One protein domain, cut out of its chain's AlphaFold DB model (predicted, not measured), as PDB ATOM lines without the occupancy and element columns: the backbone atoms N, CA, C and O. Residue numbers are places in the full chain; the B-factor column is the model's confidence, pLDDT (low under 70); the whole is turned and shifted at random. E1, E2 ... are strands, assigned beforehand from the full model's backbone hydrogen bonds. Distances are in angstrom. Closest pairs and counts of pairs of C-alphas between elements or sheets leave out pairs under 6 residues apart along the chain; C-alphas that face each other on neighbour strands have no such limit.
ATOM      1  N   ILE A 376      -5.507  27.364 -31.210       83.25
ATOM      2  CA  ILE A 376      -4.210  27.346 -31.911       83.25
ATOM      3  C   ILE A 376      -3.137  27.540 -30.847       83.25
ATOM      4  O   ILE A 376      -3.315  28.394 -29.991       83.25
ATOM      5  N   ASN A 377      -2.019  26.816 -30.877       78.31
ATOM      6  CA  ASN A 377      -0.913  27.055 -29.940       78.31
ATOM      7  C   ASN A 377       0.433  27.104 -30.667       78.31
ATOM      8  O   ASN A 377       0.975  26.063 -30.965       78.31
ATOM      9  N   THR A 378       1.017  28.264 -30.944       79.44
ATOM     10  CA  THR A 378       2.247  28.371 -31.756       79.44
ATOM     11  C   THR A 378       3.421  28.895 -30.925       79.44
ATOM     12  O   THR A 378       3.245  29.864 -30.195       79.44
ATOM     13  N   THR A 379       4.634  28.334 -31.073       79.75
ATOM     14  CA  THR A 379       5.870  29.005 -30.603       79.75
ATOM     15  C   THR A 379       6.462  29.824 -31.731       79.75
ATOM     16  O   THR A 379       6.772  29.302 -32.805       79.75
ATOM     17  N   ASP A 380       6.721  31.087 -31.432       80.38
ATOM     18  CA  ASP A 380       7.322  32.033 -32.362       80.38
ATOM     19  C   ASP A 380       8.846  32.147 -32.164       80.38
ATOM     20  O   ASP A 380       9.576  32.415 -33.119       80.38
ATOM     21  N   PHE A 381       9.346  31.908 -30.942       73.56
ATOM     22  CA  PHE A 381      10.778  31.913 -30.611       73.56
ATOM     23  C   PHE A 381      11.174  30.823 -29.614       73.56
ATOM     24  O   PHE A 381      10.498  30.606 -28.611       73.56
ATOM     25  N   ILE A 382      12.350  30.228 -29.842       74.38
ATOM     26  CA  ILE A 382      13.030  29.335 -28.897       74.38
ATOM     27  C   ILE A 382      14.456  29.829 -28.695       74.38
ATOM     28  O   ILE A 382      15.174  30.079 -29.669       74.38
ATOM     29  N   LEU A 383      14.865  29.954 -27.432       75.44
ATOM     30  CA  LEU A 383      16.224  30.315 -27.039       75.44
ATOM     31  C   LEU A 383      16.776  29.328 -26.017       75.44
ATOM     32  O   LEU A 383      16.080  28.924 -25.082       75.44
ATOM     33  N   ALA A 384      18.059  28.993 -26.153       82.31
ATOM     34  CA  ALA A 384      18.767  28.229 -25.136       82.31
ATOM     35  C   ALA A 384      18.744  28.990 -23.800       82.31
ATOM     36  O   ALA A 384      19.124  30.160 -23.726       82.31
ATOM     37  N   SER A 385      18.275  28.335 -22.739       85.56
ATOM     38  CA  SER A 385      18.134  28.944 -21.418       85.56
ATOM     39  C   SER A 385      18.169  27.907 -20.293       85.56
ATOM     40  O   SER A 385      18.426  26.731 -20.553       85.56
ATOM     41  N   LEU A 386      17.979  28.354 -19.049       85.12
ATOM     42  CA  LEU A 386      17.948  27.517 -17.848       85.12
ATOM     43  C   LEU A 386      16.639  27.714 -17.062       85.12
ATOM     44  O   LEU A 386      16.057  28.792 -17.133       85.12
ATOM     45  N   PRO A 387      16.186  26.709 -16.289       77.81
ATOM     46  CA  PRO A 387      16.646  25.315 -16.331       77.81
ATOM     47  C   PRO A 387      16.279  24.614 -17.654       77.81
ATOM     48  O   PRO A 387      16.890  23.606 -18.000       77.81
ATOM     49  N   ALA A 388      15.355  25.190 -18.431       74.38
ATOM     50  CA  ALA A 388      14.939  24.720 -19.749       74.38
ATOM     51  C   ALA A 388      15.005  25.843 -20.800       74.38
ATOM     52  O   ALA A 388      15.197  27.014 -20.471       74.38
ATOM     53  N   ALA A 389      14.850  25.486 -22.079       77.81
ATOM     54  CA  ALA A 389      14.798  26.454 -23.172       77.81
ATOM     55  C   ALA A 389      13.619  27.429 -23.003       77.81
ATOM     56  O   ALA A 389      12.506  27.018 -22.678       77.81
ATOM     57  N   LEU A 390      13.857  28.717 -23.269       79.38
ATOM     58  CA  LEU A 390      12.806  29.730 -23.254       79.38
ATOM     59  C   LEU A 390      11.974  29.604 -24.532       79.38
ATOM     60  O   LEU A 390      12.517  29.789 -25.623       79.38
ATOM     61  N   LYS A 391      10.673  29.344 -24.390       82.44
ATOM     62  CA  LYS A 391       9.697  29.321 -25.489       82.44
ATOM     63  C   LYS A 391       8.773  30.529 -25.406       82.44
ATOM     64  O   LYS A 391       8.199  30.774 -24.349       82.44
ATOM     65  N   ILE A 392       8.646  31.282 -26.494       82.25
ATOM     66  CA  ILE A 392       7.679  32.380 -26.646       82.25
ATOM     67  C   ILE A 392       6.485  31.822 -27.403       82.25
ATOM     68  O   ILE A 392       6.579  31.583 -28.608       82.25
ATOM     69  N   GLU A 393       5.392  31.608 -26.684       82.88
ATOM     70  CA  GLU A 393       4.219  30.908 -27.195       82.88
ATOM     71  C   GLU A 393       3.005  31.820 -27.204       82.88
ATOM     72  O   GLU A 393       2.785  32.614 -26.281       82.88
ATOM     73  N   ARG A 394       2.200  31.667 -28.250       88.75
ATOM     74  CA  ARG A 394       0.911  32.321 -28.385       88.75
ATOM     75  C   ARG A 394      -0.186  31.296 -28.581       88.75
ATOM     76  O   ARG A 394      -0.060  30.375 -29.386       88.75
ATOM     77  N   THR A 395      -1.285  31.497 -27.871       86.12
ATOM     78  CA  THR A 395      -2.399  30.552 -27.852       86.12
ATOM     79  C   THR A 395      -3.679  31.265 -28.237       86.12
ATOM     80  O   THR A 395      -4.033  32.249 -27.610       86.12
ATOM     81  N   TYR A 396      -4.378  30.813 -29.266       89.38
ATOM     82  CA  TYR A 396      -5.706  31.306 -29.605       89.38
ATOM     83  C   TYR A 396      -6.777  30.436 -28.960       89.38
ATOM     84  O   TYR A 396      -6.620  29.222 -28.921       89.38
ATOM     85  N   SER A 397      -7.885  31.040 -28.541       89.69
ATOM     86  CA  SER A 397      -9.112  30.354 -28.141       89.69
ATOM     87  C   SER A 397     -10.325  31.090 -28.709       89.69
ATOM     88  O   SER A 397     -10.540  32.267 -28.411       89.69
ATOM     89  N   SER A 398     -11.152  30.405 -29.505       92.69
ATOM     90  CA  SER A 398     -12.320  31.024 -30.159       92.69
ATOM     91  C   SER A 398     -13.431  31.455 -29.206       92.69
ATOM     92  O   SER A 398     -14.235  32.328 -29.544       92.69
ATOM     93  N   THR A 399     -13.497  30.848 -28.022       88.38
ATOM     94  CA  THR A 399     -14.475  31.181 -26.984       88.38
ATOM     95  C   THR A 399     -13.941  32.245 -26.020       88.38
ATOM     96  O   THR A 399     -14.731  32.865 -25.301       88.38
ATOM     97  N   SER A 400     -12.629  32.525 -26.036       85.50
ATOM     98  CA  SER A 400     -12.040  33.610 -25.257       85.50
ATOM     99  C   SER A 400     -12.395  34.975 -25.845       85.50
ATOM    100  O   SER A 400     -12.244  35.253 -27.036       85.50
ATOM    101  N   ARG A 401     -12.876  35.864 -24.974       78.38
ATOM    102  CA  ARG A 401     -13.145  37.279 -25.282       78.38
ATOM    103  C   ARG A 401     -12.138  38.210 -24.617       78.38
ATOM    104  O   ARG A 401     -12.307  39.429 -24.688       78.38
ATOM    105  N   GLU A 402     -11.134  37.643 -23.957       80.62
ATOM    106  CA  GLU A 402     -10.102  38.414 -23.282       80.62
ATOM    107  C   GLU A 402      -9.190  39.092 -24.304       80.62
ATOM    108  O   GLU A 402      -8.921  38.569 -25.389       80.62
ATOM    109  N   GLU A 403      -8.758  40.304 -23.967       86.31
ATOM    110  CA  GLU A 403      -7.772  41.046 -24.740       86.31
ATOM    111  C   GLU A 403      -6.419  40.905 -24.047       86.31
ATOM    112  O   GLU A 403      -6.239  41.392 -22.929       86.31
ATOM    113  N   SER A 404      -5.468  40.254 -24.715       90.38
ATOM    114  CA  SER A 404      -4.088  40.160 -24.237       90.38
ATOM    115  C   SER A 404      -3.167  41.128 -24.985       90.38
ATOM    116  O   SER A 404      -3.574  41.886 -25.871       90.38
ATOM    117  N   CYS A 405      -1.871  41.064 -24.678       92.44
ATOM    118  CA  CYS A 405      -0.839  41.769 -25.431       92.44
ATOM    119  C   CYS A 405      -0.689  41.301 -26.895       92.44
ATOM    120  O   CYS A 405       0.036  41.949 -27.647       92.44
ATOM    121  N   LEU A 406      -1.364  40.220 -27.303       94.88
ATOM    122  CA  LEU A 406      -1.444  39.734 -28.686       94.88
ATOM    123  C   LEU A 406      -2.841  39.914 -29.308       94.88
ATOM    124  O   LEU A 406      -3.128  39.355 -30.363       94.88
ATOM    125  N   GLY A 407      -3.701  40.731 -28.696       93.75
ATOM    126  CA  GLY A 407      -5.044  41.016 -29.197       93.75
ATOM    127  C   GLY A 407      -6.117  40.082 -28.636       93.75
ATOM    128  O   GLY A 407      -5.871  39.285 -27.731       93.75
ATOM    129  N   LYS A 408      -7.345  40.232 -29.141       93.38
ATOM    130  CA  LYS A 408      -8.518  39.485 -28.664       93.38
ATOM    131  C   LYS A 408      -8.461  38.011 -29.043       93.38
ATOM    132  O   LYS A 408      -8.163  37.678 -30.188       93.38
ATOM    133  N   GLY A 409      -8.790  37.150 -28.081       90.62
ATOM    134  CA  GLY A 409      -8.815  35.693 -28.253       90.62
ATOM    135  C   GLY A 409      -7.431  35.043 -28.304       90.62
ATOM    136  O   GLY A 409      -7.345  33.823 -28.258       90.62
ATOM    137  N   TRP A 410      -6.355  35.835 -28.361       92.62
ATOM    138  CA  TRP A 410      -4.979  35.365 -28.249       92.62
ATOM    139  C   TRP A 410      -4.483  35.536 -26.815       92.62
ATOM    140  O   TRP A 410      -4.747  36.554 -26.186       92.62
ATOM    141  N   GLY A 411      -3.708  34.579 -26.331       89.88
ATOM    142  CA  GLY A 411      -2.927  34.603 -25.105       89.88
ATOM    143  C   GLY A 411      -1.437  34.565 -25.428       89.88
ATOM    144  O   GLY A 411      -1.025  34.140 -26.509       89.88
ATOM    145  N   PHE A 412      -0.631  35.027 -24.480       91.19
ATOM    146  CA  PHE A 412       0.827  34.981 -24.517       91.19
ATOM    147  C   PHE A 412       1.286  34.306 -23.229       91.19
ATOM    148  O   PHE A 412       0.865  34.740 -22.156       91.19
ATOM    149  N   ASN A 413       2.134  33.280 -23.304       85.75
ATOM    150  CA  ASN A 413       2.508  32.495 -22.119       85.75
ATOM    151  C   ASN A 413       3.140  33.355 -21.003       85.75
ATOM    152  O   ASN A 413       2.805  33.196 -19.834       85.75
ATOM    153  N   TYR A 414       3.946  34.367 -21.336       91.75
ATOM    154  CA  TYR A 414       4.451  35.338 -20.344       91.75
ATOM    155  C   TYR A 414       3.601  36.611 -20.210       91.75
ATOM    156  O   TYR A 414       4.015  37.589 -19.589       91.75
ATOM    157  N   GLY A 415       2.394  36.601 -20.775       88.94
ATOM    158  CA  GLY A 415       1.355  37.611 -20.581       88.94
ATOM    159  C   GLY A 415       0.570  37.431 -19.281       88.94
ATOM    160  O   GLY A 415      -0.325  38.233 -19.014       88.94
ATOM    161  N   SER A 416       0.911  36.411 -18.479       92.00
ATOM    162  CA  SER A 416       0.308  36.127 -17.177       92.00
ATOM    163  C   SER A 416       0.166  37.393 -16.332       92.00
ATOM    164  O   SER A 416       1.122  38.153 -16.128       92.00
ATOM    165  N   ARG A 417      -1.051  37.630 -15.839       91.69
ATOM    166  CA  ARG A 417      -1.403  38.847 -15.114       91.69
ATOM    167  C   ARG A 417      -2.457  38.569 -14.055       91.69
ATOM    168  O   ARG A 417      -3.395  37.818 -14.294       91.69
ATOM    169  N   ILE A 418      -2.334  39.244 -12.917       92.50
ATOM    170  CA  ILE A 418      -3.364  39.241 -11.878       92.50
ATOM    171  C   ILE A 418      -4.471  40.240 -12.221       92.50
ATOM    172  O   ILE A 418      -4.239  41.449 -12.341       92.50
ATOM    173  N   TYR A 419      -5.694  39.727 -12.278       89.62
ATOM    174  CA  TYR A 419      -6.939  40.475 -12.379       89.62
ATOM    175  C   TYR A 419      -7.668  40.429 -11.040       89.62
ATOM    176  O   TYR A 419      -7.912  39.361 -10.487       89.62
ATOM    177  N   ARG A 420      -8.025  41.593 -10.496       88.38
ATOM    178  CA  ARG A 420      -8.794  41.685  -9.248       88.38
ATOM    179  C   ARG A 420     -10.279  41.753  -9.571       88.38
ATOM    180  O   ARG A 420     -10.687  42.628 -10.340       88.38
ATOM    181  N   ASP A 421     -11.076  40.877  -8.966       83.44
ATOM    182  CA  ASP A 421     -12.525  41.011  -9.047       83.44
ATOM    183  C   ASP A 421     -12.950  42.235  -8.227       83.44
ATOM    184  O   ASP A 421     -12.644  42.367  -7.045       83.44
ATOM    185  N   THR A 422     -13.602  43.181  -8.898       79.25
ATOM    186  CA  THR A 422     -14.121  44.417  -8.293       79.25
ATOM    187  C   THR A 422     -15.646  44.433  -8.244       79.25
ATOM    188  O   THR A 422     -16.233  45.406  -7.767       79.25
ATOM    189  N   LYS A 423     -16.296  43.384  -8.765       79.75
ATOM    190  CA  LYS A 423     -17.755  43.256  -8.828       79.75
ATOM    191  C   LYS A 423     -18.302  42.561  -7.588       79.75
ATOM    192  O   LYS A 423     -19.356  42.967  -7.104       79.75
ATOM    193  N   ASP A 424     -17.601  41.548  -7.086       78.69
ATOM    194  CA  ASP A 424     -17.924  40.907  -5.815       78.69
ATOM    195  C   ASP A 424     -17.355  41.739  -4.657       78.69
ATOM    196  O   ASP A 424     -16.147  41.905  -4.508       78.69
ATOM    197  N   THR A 425     -18.244  42.336  -3.864       74.12
ATOM    198  CA  THR A 425     -17.863  43.142  -2.694       74.12
ATOM    199  C   THR A 425     -17.863  42.342  -1.395       74.12
ATOM    200  O   THR A 425     -17.431  42.866  -0.369       74.12
ATOM    201  N   GLU A 426     -18.384  41.110  -1.417       78.56
ATOM    202  CA  GLU A 426     -18.420  40.211  -0.259       78.56
ATOM    203  C   GLU A 426     -17.175  39.318  -0.220       78.56
ATOM    204  O   GLU A 426     -16.649  39.058   0.863       78.56
ATOM    205  N   HIS A 427     -16.661  38.928  -1.391       82.81
ATOM    206  CA  HIS A 427     -15.466  38.102  -1.536       82.81
ATOM    207  C   HIS A 427     -14.368  38.834  -2.311       82.81
ATOM    208  O   HIS A 427     -14.536  39.197  -3.472       82.81
ATOM    209  N   THR A 428     -13.192  38.984  -1.700       88.69
ATOM    210  CA  THR A 428     -12.011  39.486  -2.412       88.69
ATOM    211  C   THR A 428     -11.410  38.348  -3.233       88.69
ATOM    212  O   THR A 428     -10.773  37.454  -2.669       88.69
ATOM    213  N   ARG A 429     -11.592  38.379  -4.558       92.12
ATOM    214  CA  ARG A 429     -11.052  37.373  -5.482       92.12
ATOM    215  C   ARG A 429     -10.022  37.945  -6.444       92.12
ATOM    216  O   ARG A 429     -10.098  39.107  -6.854       92.12
ATOM    217  N   ILE A 430      -9.074  37.100  -6.827       92.38
ATOM    218  CA  ILE A 430      -8.149  37.355  -7.926       92.38
ATOM    219  C   ILE A 430      -8.192  36.212  -8.929       92.38
ATOM    220  O   ILE A 430      -8.353  35.050  -8.561       92.38
ATOM    221  N   HIS A 431      -8.024  36.567 -10.194       92.69
ATOM    222  CA  HIS A 431      -7.979  35.657 -11.323       92.69
ATOM    223  C   HIS A 431      -6.674  35.863 -12.078       92.69
ATOM    224  O   HIS A 431      -6.182  36.990 -12.161       92.69
ATOM    225  N   LEU A 432      -6.118  34.794 -12.627       92.56
ATOM    226  CA  LEU A 432      -4.986  34.878 -13.541       92.56
ATOM    227  C   LEU A 432      -4.935  33.646 -14.440       92.56
ATOM    228  O   LEU A 432      -5.380  32.568 -14.049       92.56
ATOM    229  N   GLU A 433      -4.321  33.803 -15.604       89.06
ATOM    230  CA  GLU A 433      -3.811  32.684 -16.390       89.06
ATOM    231  C   GLU A 433      -2.332  32.492 -16.051       89.06
ATOM    232  O   GLU A 433      -1.563  33.461 -16.036       89.06
ATOM    233  N   THR A 434      -1.921  31.273 -15.711       86.25
ATOM    234  CA  THR A 434      -0.520  30.968 -15.406       86.25
ATOM    235  C   THR A 434       0.323  30.940 -16.674       86.25
ATOM    236  O   THR A 434      -0.184  30.791 -17.784       86.25
ATOM    237  N   ILE A 435       1.644  30.979 -16.504       82.62
ATOM    238  CA  ILE A 435       2.588  30.777 -17.611       82.62
ATOM    239  C   ILE A 435       2.502  29.378 -18.246       82.62
ATOM    240  O   ILE A 435       3.045  29.158 -19.322       82.62
ATOM    241  N   THR A 436       1.818  28.443 -17.579       77.38
ATOM    242  CA  THR A 436       1.544  27.076 -18.040       77.38
ATOM    243  C   THR A 436       0.129  26.913 -18.609       77.38
ATOM    244  O   THR A 436      -0.286  25.793 -18.886       77.38
ATOM    245  N   GLY A 437      -0.628  28.008 -18.767       76.56
ATOM    246  CA  GLY A 437      -1.963  28.008 -19.377       76.56
ATOM    247  C   GLY A 437      -3.118  27.638 -18.439       76.56
ATOM    248  O   GLY A 437      -4.246  27.479 -18.899       76.56
ATOM    249  N   HIS A 438      -2.884  27.515 -17.129       82.56
ATOM    250  CA  HIS A 438      -3.950  27.228 -16.167       82.56
ATOM    251  C   HIS A 438      -4.709  28.508 -15.804       82.56
ATOM    252  O   HIS A 438      -4.108  29.502 -15.409       82.56
ATOM    253  N   SER A 439      -6.039  28.470 -15.867       87.19
ATOM    254  CA  SER A 439      -6.897  29.544 -15.355       87.19
ATOM    255  C   SER A 439      -7.162  29.354 -13.862       87.19
ATOM    256  O   SER A 439      -7.819  28.395 -13.460       87.19
ATOM    257  N   LEU A 440      -6.676  30.269 -13.027       92.56
ATOM    258  CA  LEU A 440      -6.780  30.178 -11.571       92.56
ATOM    259  C   LEU A 440      -7.699  31.252 -10.996       92.56
ATOM    260  O   LEU A 440      -7.727  32.390 -11.464       92.56
ATOM    261  N   CYS A 441      -8.403  30.893  -9.923       94.38
ATOM    262  CA  CYS A 441      -9.145  31.811  -9.072       94.38
ATOM    263  C   CYS A 441      -8.724  31.600  -7.617       94.38
ATOM    264  O   CYS A 441      -8.844  30.498  -7.083       94.38
ATOM    265  N   PHE A 442      -8.270  32.665  -6.962       94.81
ATOM    266  CA  PHE A 442      -7.996  32.663  -5.530       94.81
ATOM    267  C   PHE A 442      -8.964  33.593  -4.814       94.81
ATOM    268  O   PHE A 442      -9.202  34.718  -5.251       94.81
ATOM    269  N   CYS A 486       6.323  32.557  -9.704       97.06
ATOM    270  CA  CYS A 486       5.978  33.755 -10.457       97.06
ATOM    271  C   CYS A 486       5.763  34.929  -9.493       97.06
ATOM    272  O   CYS A 486       4.985  34.839  -8.541       97.06
ATOM    273  N   ILE A 487       6.444  36.046  -9.747       96.62
ATOM    274  CA  ILE A 487       6.377  37.257  -8.922       96.62
ATOM    275  C   ILE A 487       5.652  38.346  -9.702       96.62
ATOM    276  O   ILE A 487       6.103  38.738 -10.778       96.62
ATOM    277  N   TYR A 488       4.575  38.882  -9.131       95.50
ATOM    278  CA  TYR A 488       3.782  39.956  -9.723       95.50
ATOM    279  C   TYR A 488       3.857  41.229  -8.882       95.50
ATOM    280  O   TYR A 488       3.914  41.187  -7.649       95.50
ATOM    281  N   ASP A 489       3.829  42.377  -9.554       92.00
ATOM    282  CA  ASP A 489       3.737  43.676  -8.888       92.00
ATOM    283  C   ASP A 489       2.306  44.020  -8.433       92.00
ATOM    284  O   ASP A 489       1.341  43.285  -8.668       92.00
ATOM    285  N   ARG A 490       2.147  45.192  -7.809       87.06
ATOM    286  CA  ARG A 490       0.851  45.686  -7.331       87.06
ATOM    287  C   ARG A 490      -0.150  45.902  -8.460       87.06
ATOM    288  O   ARG A 490      -1.359  45.794  -8.235       87.06
ATOM    289  N   GLN A 491       0.315  46.231  -9.659       87.69
ATOM    290  CA  GLN A 491      -0.511  46.424 -10.847       87.69
ATOM    291  C   GLN A 491      -0.889  45.081 -11.504       87.69
ATOM    292  O   GLN A 491      -1.701  45.069 -12.433       87.69
ATOM    293  N   GLY A 492      -0.358  43.967 -10.992       90.88
ATOM    294  CA  GLY A 492      -0.612  42.598 -11.420       90.88
ATOM    295  C   GLY A 492       0.294  42.118 -12.552       90.88
ATOM    296  O   GLY A 492       0.023  41.053 -13.091       90.88
ATOM    297  N   GLN A 493       1.324  42.877 -12.949       93.19
ATOM    298  CA  GLN A 493       2.243  42.496 -14.032       93.19
ATOM    299  C   GLN A 493       3.280  41.485 -13.538       93.19
ATOM    300  O   GLN A 493       3.869  41.685 -12.474       93.19
ATOM    301  N   LEU A 494       3.540  40.441 -14.330       96.25
ATOM    302  CA  LEU A 494       4.592  39.458 -14.068       96.25
ATOM    303  C   LEU A 494       5.972  40.120 -14.155       96.25
ATOM    304  O   LEU A 494       6.358  40.613 -15.203       96.25
ATOM    305  N   ARG A 495       6.740  40.140 -13.066       96.44
ATOM    306  CA  ARG A 495       8.077  40.759 -13.001       96.44
ATOM    307  C   ARG A 495       9.202  39.755 -13.138       96.44
ATOM    308  O   ARG A 495      10.216  40.062 -13.769       96.44
ATOM    309  N   SER A 496       9.031  38.566 -12.577       96.69
ATOM    310  CA  SER A 496       9.982  37.479 -12.759       96.69
ATOM    311  C   SER A 496       9.341  36.115 -12.582       96.69
ATOM    312  O   SER A 496       8.321  35.979 -11.909       96.69
ATOM    313  N   VAL A 497       9.983  35.116 -13.179       96.44
ATOM    314  CA  VAL A 497       9.762  33.700 -12.887       96.44
ATOM    315  C   VAL A 497      11.071  33.173 -12.322       96.44
ATOM    316  O   VAL A 497      12.096  33.170 -13.011       96.44
ATOM    317  N   ASP A 498      11.036  32.791 -11.054       95.75
ATOM    318  CA  ASP A 498      12.148  32.155 -10.367       95.75
ATOM    319  C   ASP A 498      11.981  30.642 -10.484       95.75
ATOM    320  O   ASP A 498      10.911  30.107 -10.202       95.75
ATOM    321  N   CYS A 499      13.041  29.962 -10.897       91.62
ATOM    322  CA  CYS A 499      13.098  28.511 -10.993       91.62
ATOM    323  C   CYS A 499      14.132  27.966  -9.997       91.62
ATOM    324  O   CYS A 499      14.835  28.715  -9.305       91.62
ATOM    325  N   THR A 500      14.271  26.643  -9.967       90.75
ATOM    326  CA  THR A 500      15.311  25.947  -9.204       90.75
ATOM    327  C   THR A 500      16.717  26.478  -9.504       90.75
ATOM    328  O   THR A 500      16.968  27.125 -10.524       90.75
ATOM    329  N   ASN A 501      17.667  26.218  -8.599       93.75
ATOM    330  CA  ASN A 501      19.063  26.662  -8.732       93.75
ATOM    331  C   ASN A 501      19.240  28.188  -8.868       93.75
ATOM    332  O   ASN A 501      20.179  28.665  -9.512       93.75
ATOM    333  N   GLY A 502      18.315  28.974  -8.305       91.25
ATOM    334  CA  GLY A 502      18.356  30.440  -8.334       91.25
ATOM    335  C   GLY A 502      18.275  31.043  -9.741       91.25
ATOM    336  O   GLY A 502      18.693  32.187  -9.937       91.25
ATOM    337  N   GLN A 503      17.784  30.280 -10.723       94.25
ATOM    338  CA  GLN A 503      17.587  30.766 -12.085       94.25
ATOM    339  C   GLN A 503      16.397  31.726 -12.117       94.25
ATOM    340  O   GLN A 503      15.369  31.465 -11.501       94.25
ATOM    341  N   ARG A 504      16.536  32.848 -12.828       95.25
ATOM    342  CA  ARG A 504      15.503  33.887 -12.887       95.25
ATOM    343  C   ARG A 504      15.304  34.408 -14.300       95.25
ATOM    344  O   ARG A 504      16.231  34.952 -14.898       95.25
ATOM    345  N   LEU A 505      14.077  34.295 -14.789       95.31
ATOM    346  CA  LEU A 505      13.589  34.999 -15.969       95.31
ATOM    347  C   LEU A 505      13.007  36.342 -15.517       95.31
ATOM    348  O   LEU A 505      12.206  36.373 -14.585       95.31
ATOM    349  N   ALA A 506      13.414  37.450 -16.136       97.38
ATOM    350  CA  ALA A 506      12.996  38.794 -15.730       97.38
ATOM    351  C   ALA A 506      12.283  39.551 -16.857       97.38
ATOM    352  O   ALA A 506      12.704  39.491 -18.014       97.38
ATOM    353  N   PHE A 507      11.253  40.316 -16.488       97.25
ATOM    354  CA  PHE A 507      10.402  41.076 -17.404       97.25
ATOM    355  C   PHE A 507      10.406  42.562 -17.038       97.25
ATOM    356  O   PHE A 507      10.082  42.945 -15.906       97.25
ATOM    357  N   THR A 508      10.754  43.425 -17.994       96.81
ATOM    358  CA  THR A 508      10.681  44.884 -17.819       96.81
ATOM    359  C   THR A 508       9.579  45.473 -18.679       96.81
ATOM    360  O   THR A 508       9.336  45.032 -19.800       96.81
ATOM    361  N   TYR A 509       8.904  46.484 -18.139       95.31
ATOM    362  CA  TYR A 509       7.776  47.147 -18.783       95.31
ATOM    363  C   TYR A 509       8.027  48.648 -18.809       95.31
ATOM    364  O   TYR A 509       8.550  49.205 -17.840       95.31
ATOM    365  N   ASN A 510       7.595  49.293 -19.886       94.56
ATOM    366  CA  ASN A 510       7.544  50.743 -20.022       94.56
ATOM    367  C   ASN A 510       6.084  51.209 -20.189       94.56
ATOM    368  O   ASN A 510       5.145  50.423 -20.057       94.56
ATOM    369  N   GLU A 511       5.876  52.494 -20.480       93.44
ATOM    370  CA  GLU A 511       4.532  53.075 -20.650       93.44
ATOM    371  C   GLU A 511       3.720  52.422 -21.785       93.44
ATOM    372  O   GLU A 511       2.492  52.488 -21.781       93.44
ATOM    373  N   ASN A 512       4.387  51.776 -22.749       93.88
ATOM    374  CA  ASN A 512       3.751  51.135 -23.894       93.88
ATOM    375  C   ASN A 512       3.487  49.636 -23.708       93.88
ATOM    376  O   ASN A 512       2.794  49.075 -24.554       93.88
ATOM    377  N   GLY A 513       4.014  48.980 -22.669       94.06
ATOM    378  CA  GLY A 513       3.855  47.538 -22.448       94.06
ATOM    379  C   GLY A 513       5.163  46.832 -22.090       94.06
ATOM    380  O   GLY A 513       6.060  47.440 -21.510       94.06
ATOM    381  N   LEU A 514       5.246  45.535 -22.404       96.44
ATOM    382  CA  LEU A 514       6.456  44.731 -22.217       96.44
ATOM    383  C   LEU A 514       7.583  45.286 -23.099       96.44
ATOM    384  O   LEU A 514       7.395  45.504 -24.292       96.44
ATOM    385  N   GLU A 515       8.743  45.526 -22.505       96.94
ATOM    386  CA  GLU A 515       9.910  46.105 -23.174       96.94
ATOM    387  C   GLU A 515      11.015  45.072 -23.368       96.94
ATOM    388  O   GLU A 515      11.665  45.049 -24.409       96.94
ATOM    389  N   ARG A 516      11.233  44.204 -22.376       96.75
ATOM    390  CA  ARG A 516      12.349  43.263 -22.399       96.75
ATOM    391  C   ARG A 516      12.049  41.988 -21.633       96.75
ATOM    392  O   ARG A 516      11.472  42.039 -20.546       96.75
ATOM    393  N   ILE A 517      12.543  40.870 -22.162       96.88
ATOM    394  CA  ILE A 517      12.649  39.590 -21.454       96.88
ATOM    395  C   ILE A 517      14.137  39.259 -21.318       96.88
ATOM    396  O   ILE A 517      14.858  39.222 -22.314       96.88
ATOM    397  N   THR A 518      14.618  39.058 -20.093       95.75
ATOM    398  CA  THR A 518      16.018  38.692 -19.812       95.75
ATOM    399  C   THR A 518      16.080  37.289 -19.238       95.75
ATOM    400  O   THR A 518      15.489  37.022 -18.191       95.75
ATOM    401  N   THR A 519      16.798  36.401 -19.920       93.06
ATOM    402  CA  THR A 519      16.949  35.005 -19.513       93.06
ATOM    403  C   THR A 519      17.893  34.857 -18.314       93.06
ATOM    404  O   THR A 519      18.742  35.727 -18.093       93.06
ATOM    405  N   PRO A 520      17.851  33.725 -17.585       91.94
ATOM    406  CA  PRO A 520      18.825  33.435 -16.527       91.94
ATOM    407  C   PRO A 520      20.292  33.452 -16.986       91.94
ATOM    408  O   PRO A 520      21.194  33.729 -16.196       91.94
ATOM    409  N   LEU A 521      20.544  33.196 -18.276       90.12
ATOM    410  CA  LEU A 521      21.881  33.243 -18.877       90.12
ATOM    411  C   LEU A 521      22.327  34.659 -19.272       90.12
ATOM    412  O   LEU A 521      23.478  34.849 -19.669       90.12
ATOM    413  N   GLY A 522      21.440  35.647 -19.138       89.88
ATOM    414  CA  GLY A 522      21.674  37.041 -19.502       89.88
ATOM    415  C   GLY A 522      21.338  37.379 -20.951       89.88
ATOM    416  O   GLY A 522      21.572  38.519 -21.345       89.88
ATOM    417  N   ASN A 523      20.789  36.436 -21.726       89.62
ATOM    418  CA  ASN A 523      20.312  36.738 -23.072       89.62
ATOM    419  C   ASN A 523      19.099  37.660 -23.006       89.62
ATOM    420  O   ASN A 523      18.248  37.520 -22.122       89.62
ATOM    421  N   VAL A 524      18.997  38.564 -23.972       92.75
ATOM    422  CA  VAL A 524      17.923  39.550 -24.035       92.75
ATOM    423  C   VAL A 524      17.055  39.344 -25.274       92.75
ATOM    424  O   VAL A 524      17.554  39.264 -26.393       92.75
ATOM    425  N   LEU A 525      15.739  39.313 -25.057       94.88
ATOM    426  CA  LEU A 525      14.736  39.566 -26.085       94.88
ATOM    427  C   LEU A 525      14.223  40.997 -25.925       94.88
ATOM    428  O   LEU A 525      13.657  41.342 -24.884       94.88
ATOM    429  N   GLU A 526      14.410  41.812 -26.960       96.94
ATOM    430  CA  GLU A 526      13.848  43.162 -27.028       96.94
ATOM    431  C   GLU A 526      12.425  43.093 -27.589       96.94
ATOM    432  O   GLU A 526      12.179  42.487 -28.639       96.94
ATOM    433  N   VAL A 527      11.485  43.725 -26.889       97.88
ATOM    434  CA  VAL A 527      10.055  43.699 -27.201       97.88
ATOM    435  C   VAL A 527       9.584  45.116 -27.503       97.88
ATOM    436  O   VAL A 527       9.689  46.030 -26.688       97.88
ATOM    437  N   GLN A 528       9.035  45.312 -28.697       97.69
ATOM    438  CA  GLN A 528       8.432  46.582 -29.084       97.69
ATOM    439  C   GLN A 528       6.930  46.505 -28.872       97.69
ATOM    440  O   GLN A 528       6.265  45.693 -29.512       97.69
ATOM    441  N   CYS A 529       6.395  47.380 -28.021       96.88
ATOM    442  CA  CYS A 529       4.963  47.474 -27.771       96.88
ATOM    443  C   CYS A 529       4.368  48.831 -28.166       96.88
ATOM    444  O   CYS A 529       5.056  49.855 -28.204       96.88
ATOM    445  N   ARG A 530       3.052  48.852 -28.404       94.69
ATOM    446  CA  ARG A 530       2.239  50.072 -28.510       94.69
ATOM    447  C   ARG A 530       0.897  49.853 -27.821       94.69
ATOM    448  O   ARG A 530       0.141  48.975 -28.222       94.69
ATOM    449  N   GLY A 531       0.588  50.670 -26.811       89.69
ATOM    450  CA  GLY A 531      -0.690  50.584 -26.091       89.69
ATOM    451  C   GLY A 531      -0.939  49.222 -25.428       89.69
ATOM    452  O   GLY A 531      -2.073  48.768 -25.391       89.69
ATOM    453  N   GLY A 532       0.116  48.552 -24.960       89.88
ATOM    454  CA  GLY A 532       0.076  47.224 -24.342       89.88
ATOM    455  C   GLY A 532       0.244  46.054 -25.315       89.88
ATOM    456  O   GLY A 532       0.500  44.943 -24.858       89.88
ATOM    457  N   ARG A 533       0.149  46.284 -26.633       95.31
ATOM    458  CA  ARG A 533       0.263  45.227 -27.652       95.31
ATOM    459  C   ARG A 533       1.684  45.050 -28.145       95.31
ATOM    460  O   ARG A 533       2.326  46.044 -28.489       95.31
ATOM    461  N   ILE A 534       2.129  43.803 -28.247       97.38
ATOM    462  CA  ILE A 534       3.430  43.432 -28.802       97.38
ATOM    463  C   ILE A 534       3.368  43.566 -30.325       97.38
ATOM    464  O   ILE A 534       2.498  42.990 -30.967       97.38
ATOM    465  N   LEU A 535       4.298  44.325 -30.900       97.25
ATOM    466  CA  LEU A 535       4.446  44.537 -32.344       97.25
ATOM    467  C   LEU A 535       5.627  43.762 -32.924       97.25
ATOM    468  O   LEU A 535       5.592  43.367 -34.085       97.25
ATOM    469  N   GLN A 536       6.687  43.570 -32.138       97.31
ATOM    470  CA  GLN A 536       7.883  42.856 -32.569       97.31
ATOM    471  C   GLN A 536       8.634  42.294 -31.363       97.31
ATOM    472  O   GLN A 536       8.768  42.978 -30.348       97.31
ATOM    473  N   ILE A 537       9.175  41.087 -31.509       96.25
ATOM    474  CA  ILE A 537      10.155  40.494 -30.593       96.25
ATOM    475  C   ILE A 537      11.440  40.265 -31.384       96.25
ATOM    476  O   ILE A 537      11.382  39.759 -32.505       96.25
ATOM    477  N   THR A 538      12.580  40.683 -30.832       94.62
ATOM    478  CA  THR A 538      13.899  40.586 -31.479       94.62
ATOM    479  C   THR A 538      14.905  39.932 -30.546       94.62
ATOM    480  O   THR A 538      14.977  40.310 -29.377       94.62
ATOM    481  N   ASP A 539      15.682  38.975 -31.050       90.12
ATOM    482  CA  ASP A 539      16.760  38.340 -30.290       90.12
ATOM    483  C   ASP A 539      18.133  39.002 -30.506       90.12
ATOM    484  O   ASP A 539      18.284  39.973 -31.247       90.12
ATOM    485  N   GLU A 540      19.161  38.472 -29.842       88.00
ATOM    486  CA  GLU A 540      20.511  39.047 -29.874       88.00
ATOM    487  C   GLU A 540      21.285  38.850 -31.180       88.00
ATOM    488  O   GLU A 540      22.361  39.433 -31.338       88.00
ATOM    489  N   ILE A 541      20.783  38.013 -32.090       88.19
ATOM    490  CA  ILE A 541      21.328  37.869 -33.444       88.19
ATOM    491  C   ILE A 541      20.420  38.558 -34.473       88.19
ATOM    492  O   ILE A 541      20.470  38.237 -35.658       88.19
ATOM    493  N   GLU A 542      19.607  39.515 -34.006       89.50
ATOM    494  CA  GLU A 542      18.733  40.393 -34.791       89.50
ATOM    495  C   GLU A 542      17.614  39.672 -35.554       89.50
ATOM    496  O   GLU A 542      16.966  40.250 -36.432       89.50
ATOM    497  N   ARG A 543      17.313  38.421 -35.189       88.62
ATOM    498  CA  ARG A 543      16.123  37.749 -35.706       88.62
ATOM    499  C   ARG A 543      14.893  38.388 -35.097       88.62
ATOM    500  O   ARG A 543      14.841  38.611 -33.890       88.62
ATOM    501  N   ARG A 544      13.885  38.643 -35.927       91.50
ATOM    502  CA  ARG A 544      12.659  39.339 -35.530       91.50
ATOM    503  C   ARG A 544      11.414  38.564 -35.940       91.50
ATOM    504  O   ARG A 544      11.335  38.125 -37.082       91.50
ATOM    505  N   THR A 545      10.437  38.490 -35.043       93.44
ATOM    506  CA  THR A 545       9.050  38.125 -35.374       93.44
ATOM    507  C   THR A 545       8.179  39.348 -35.148       93.44
ATOM    508  O   THR A 545       8.328  40.024 -34.126       93.44
ATOM    509  N   GLN A 546       7.305  39.659 -36.103       96.81
ATOM    510  CA  GLN A 546       6.429  40.831 -36.060       96.81
ATOM    511  C   GLN A 546       4.961  40.422 -36.024       96.81
ATOM    512  O   GLN A 546       4.565  39.457 -36.667       96.81
ATOM    513  N   TYR A 547       4.156  41.218 -35.330       97.56
ATOM    514  CA  TYR A 547       2.728  40.997 -35.133       97.56
ATOM    515  C   TYR A 547       1.970  42.208 -35.673       97.56
ATOM    516  O   TYR A 547       2.235  43.347 -35.268       97.56
ATOM    517  N   ARG A 548       1.050  41.983 -36.615       98.00
ATOM    518  CA  ARG A 548       0.253  43.048 -37.243       98.00
ATOM    519  C   ARG A 548      -1.211  42.898 -36.888       98.00
ATOM    520  O   ARG A 548      -1.735  41.793 -36.836       98.00
ATOM    521  N   TYR A 549      -1.869  44.035 -36.689       96.94
ATOM    522  CA  TYR A 549      -3.221  44.080 -36.154       96.94
ATOM    523  C   TYR A 549      -4.152  44.911 -37.026       96.94
ATOM    524  O   TYR A 549      -3.764  45.977 -37.510       96.94
ATOM    525  N   GLU A 550      -5.406  44.479 -37.103       95.62
ATOM    526  CA  GLU A 550      -6.537  45.295 -37.540       95.62
ATOM    527  C   GLU A 550      -7.508  45.472 -36.373       95.62
ATOM    528  O   GLU A 550      -8.095  44.514 -35.870       95.62
ATOM    529  N   GLY A 551      -7.658  46.710 -35.891       92.56
ATOM    530  CA  GLY A 551      -8.387  46.948 -34.646       92.56
ATOM    531  C   GLY A 551      -7.722  46.194 -33.495       92.56
ATOM    532  O   GLY A 551      -6.560  46.463 -33.201       92.56
ATOM    533  N   ASP A 552      -8.437  45.258 -32.872       92.50
ATOM    534  CA  ASP A 552      -7.968  44.457 -31.730       92.50
ATOM    535  C   ASP A 552      -7.542  43.028 -32.122       92.50
ATOM    536  O   ASP A 552      -7.220  42.227 -31.244       92.50
ATOM    537  N   TYR A 553      -7.554  42.698 -33.416       95.38
ATOM    538  CA  TYR A 553      -7.331  41.342 -33.924       95.38
ATOM    539  C   TYR A 553      -5.946  41.203 -34.558       95.38
ATOM    540  O   TYR A 553      -5.538  42.058 -35.343       95.38
ATOM    541  N   LEU A 554      -5.225  40.132 -34.217       97.00
ATOM    542  CA  LEU A 554      -3.931  39.779 -34.809       97.00
ATOM    543  C   LEU A 554      -4.155  39.165 -36.193       97.00
ATOM    544  O   LEU A 554      -4.643  38.042 -36.283       97.00
ATOM    545  N   VAL A 555      -3.814  39.890 -37.258       97.44
ATOM    546  CA  VAL A 555      -4.077  39.465 -38.644       97.44
ATOM    547  C   VAL A 555      -2.868  38.834 -39.320       97.44
ATOM    548  O   VAL A 555      -3.054  37.904 -40.089       97.44
ATOM    549  N   ASP A 556      -1.645  39.267 -38.996       97.12
ATOM    550  CA  ASP A 556      -0.422  38.662 -39.536       97.12
ATOM    551  C   ASP A 556       0.604  38.404 -38.435       97.12
ATOM    552  O   ASP A 556       0.851  39.265 -37.580       97.12
ATOM    553  N   VAL A 557       1.296  37.275 -38.557       96.00
ATOM    554  CA  VAL A 557       2.573  37.013 -37.890       96.00
ATOM    555  C   VAL A 557       3.649  36.857 -38.953       96.00
ATOM    556  O   VAL A 557       3.600  35.939 -39.768       96.00
ATOM    557  N   VAL A 558       4.617  37.772 -38.951       93.75
ATOM    558  CA  VAL A 558       5.781  37.736 -39.842       93.75
ATOM    559  C   VAL A 558       6.921  37.060 -39.098       93.75
ATOM    560  O   VAL A 558       7.430  37.613 -38.123       93.75
ATOM    561  N   HIS A 559       7.312  35.879 -39.557       87.75
ATOM    562  CA  HIS A 559       8.373  35.063 -38.975       87.75
ATOM    563  C   HIS A 559       9.767  35.595 -39.330       87.75
ATOM    564  O   HIS A 559       9.940  36.497 -40.151       87.75
ATOM    565  N   THR A 560      10.794  35.016 -38.709       86.44
ATOM    566  CA  THR A 560      12.197  35.449 -38.840       86.44
ATOM    567  C   THR A 560      12.789  35.298 -40.246       86.44
ATOM    568  O   THR A 560      13.856  35.839 -40.526       86.44
ATOM    569  N   ASP A 561      12.157  34.514 -41.113       82.50
ATOM    570  CA  ASP A 561      12.476  34.317 -42.533       82.50
ATOM    571  C   ASP A 561      11.552  35.116 -43.470       82.50
ATOM    572  O   ASP A 561      11.558  34.898 -44.680       82.50
ATOM    573  N   GLU A 562      10.762  36.039 -42.914       87.75
ATOM    574  CA  GLU A 562       9.759  36.853 -43.612       87.75
ATOM    575  C   GLU A 562       8.555  36.061 -44.153       87.75
ATOM    576  O   GLU A 562       7.705  36.631 -44.844       87.75
ATOM    577  N   GLY A 563       8.431  34.772 -43.810       87.94
ATOM    578  CA  GLY A 563       7.191  34.021 -43.991       87.94
ATOM    579  C   GLY A 563       6.058  34.645 -43.176       87.94
ATOM    580  O   GLY A 563       6.287  35.143 -42.074       87.94
ATOM    581  N   ILE A 564       4.836  34.646 -43.710       91.38
ATOM    582  CA  ILE A 564       3.683  35.287 -43.065       91.38
ATOM    583  C   ILE A 564       2.609  34.243 -42.801       91.38
ATOM    584  O   ILE A 564       2.110  33.646 -43.745       91.38
ATOM    585  N   THR A 565       2.222  34.074 -41.538       91.81
ATOM    586  CA  THR A 565       0.961  33.411 -41.194       91.81
ATOM    587  C   THR A 565      -0.135  34.467 -41.125       91.81
ATOM    588  O   THR A 565       0.024  35.451 -40.400       91.81
ATOM    589  N   HIS A 566      -1.228  34.271 -41.862       94.88
ATOM    590  CA  HIS A 566      -2.335  35.222 -41.968       94.88
ATOM    591  C   HIS A 566      -3.641  34.652 -41.398       94.88
ATOM    592  O   HIS A 566      -3.973  33.486 -41.628       94.88
ATOM    593  N   TYR A 567      -4.392  35.501 -40.695       95.12
ATOM    594  CA  TYR A 567      -5.657  35.187 -40.035       95.12
ATOM    595  C   TYR A 567      -6.794  36.060 -40.557       95.12
ATOM    596  O   TYR A 567      -6.724  37.288 -40.500       95.12
ATOM    597  N   GLU A 568      -7.886  35.415 -40.970       96.69
ATOM    598  CA  GLU A 568      -9.156  36.087 -41.267       96.69
ATOM    599  C   GLU A 568     -10.127  35.899 -40.095       96.69
ATOM    600  O   GLU A 568     -10.127  34.845 -39.456       96.69
ATOM    601  N   TYR A 569     -10.968  36.902 -39.832       95.44
ATOM    602  CA  TYR A 569     -11.935  36.901 -38.731       95.44
ATOM    603  C   TYR A 569     -13.358  37.165 -39.233       95.44
ATOM    604  O   TYR A 569     -13.558  37.921 -40.186       95.44
ATOM    605  N   ASP A 570     -14.354  36.599 -38.549       94.12
ATOM    606  CA  ASP A 570     -15.760  36.957 -38.746       94.12
ATOM    607  C   ASP A 570     -16.154  38.257 -38.011       94.12
ATOM    608  O   ASP A 570     -15.368  38.881 -37.292       94.12
ATOM    609  N   GLU A 571     -17.417  38.667 -38.160       91.44
ATOM    610  CA  GLU A 571     -17.979  39.850 -37.487       91.44
ATOM    611  C   GLU A 571     -17.975  39.740 -35.949       91.44
ATOM    612  O   GLU A 571     -18.031  40.760 -35.256       91.44
ATOM    613  N   ASN A 572     -17.897  38.520 -35.407       89.38
ATOM    614  CA  ASN A 572     -17.825  38.251 -33.973       89.38
ATOM    615  C   ASN A 572     -16.376  38.148 -33.467       89.38
ATOM    616  O   ASN A 572     -16.184  37.934 -32.270       89.38
ATOM    617  N   GLY A 573     -15.366  38.299 -34.329       91.06
ATOM    618  CA  GLY A 573     -13.955  38.204 -33.959       91.06
ATOM    619  C   GLY A 573     -13.434  36.774 -33.779       91.06
ATOM    620  O   GLY A 573     -12.467  36.578 -33.044       91.06
ATOM    621  N   CYS A 574     -14.060  35.777 -34.409       94.56
ATOM    622  CA  CYS A 574     -13.595  34.388 -34.430       94.56
ATOM    623  C   CYS A 574     -12.806  34.089 -35.722       94.56
ATOM    624  O   CYS A 574     -13.191  34.572 -36.786       94.56
TER     625      CYS A 574
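This is residues 376 to 442 and 486 to 574 of the 1040 residues of the protein "YD repeat (Two copies)" of Lachnospiraceae bacterium A4 (UniProt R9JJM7). A long, strongly twisted and curled wall of nine strands, E6 to E14 in chain order, bends round a small sheet of three strands, E1 to E3, that lies over its hollow face with few close contacts. A separate hairpin, E4 and E5, lies off towards the E6 end of the wall. The printed part has 156 residues, with no named helix and 14 named strands, E1 to E14 in order along the chain, each sheet antiparallel; the class is all strand. The whole is compact, with a radius of gyration of the C-alphas of 16.0 A, and spans 52 by 48 by 27 A.

The largest sheet runs E6, residues 486 to 488, E7, 494 to 498, E8, 504 to 510, E9, 513 to 518, E10, 524 to 530, E11, 533 to 538, E12, 544 to 550, E13, 553 to 558, and E14, 564 to 569. It is a meander, each strand the antiparallel neighbour of the one before, with edge strands E6 and E14. From edge to edge the strands' lines turn by 62 degrees and the way across turns by 72 degrees. Within hydrogen-bond range are, for instance, N 487 and O 496 of E6 and E7, 2.9 A, N 508 and O 516 of E8 and E9, 3.0 A, and N 557 and O 565 of E13 and E14, 2.9 A. The pairing is staggered: E8 pairs with E7 over residues 504 to 506 and with E9 over 506 to 510. E1, residues 376 to 383, E2, 390 to 397, and E3, 410 to 412, make a second meander. N 378 and O 394 are 2.8 A apart across E1 and E2, and N 411 and O 395 are 2.7 A apart across E3 and E2. The closest C-alphas of E1 and E12, Asp 380 and Thr 545, are 7.0 A apart. E4, residues 429 to 433, and E5, 439 to 442, form a hairpin, with N 440 and O 432 2.8 A apart. E5 and E6 are apart.

E1 begins at C-alpha 376 (-4.210, 27.346, -31.911) and is 21.2 A long; E2 is 22.5 A long. E8, E10 and E12 are 20.0 A, 19.4 A and 20.2 A long. E6 begins at C-alpha 486 (5.978, 33.755, -10.457), and E14 ends at C-alpha 569 (-11.935, 36.901, -38.731).

The two C-alphas farthest apart, those of Glu 426 and Asp 561, are 52.7 A apart. Residues 443 to 485 are not printed, and C-alphas 442 and 486 are 14.9 A apart across this cut. The links E2 to E3 and E3 to E4 are long; within the second, residues 419 to 420 pair antiparallel with residues 430 to 431 of E4. The mean pLDDT of the printed part is 90.2, and no printed residue is under 70.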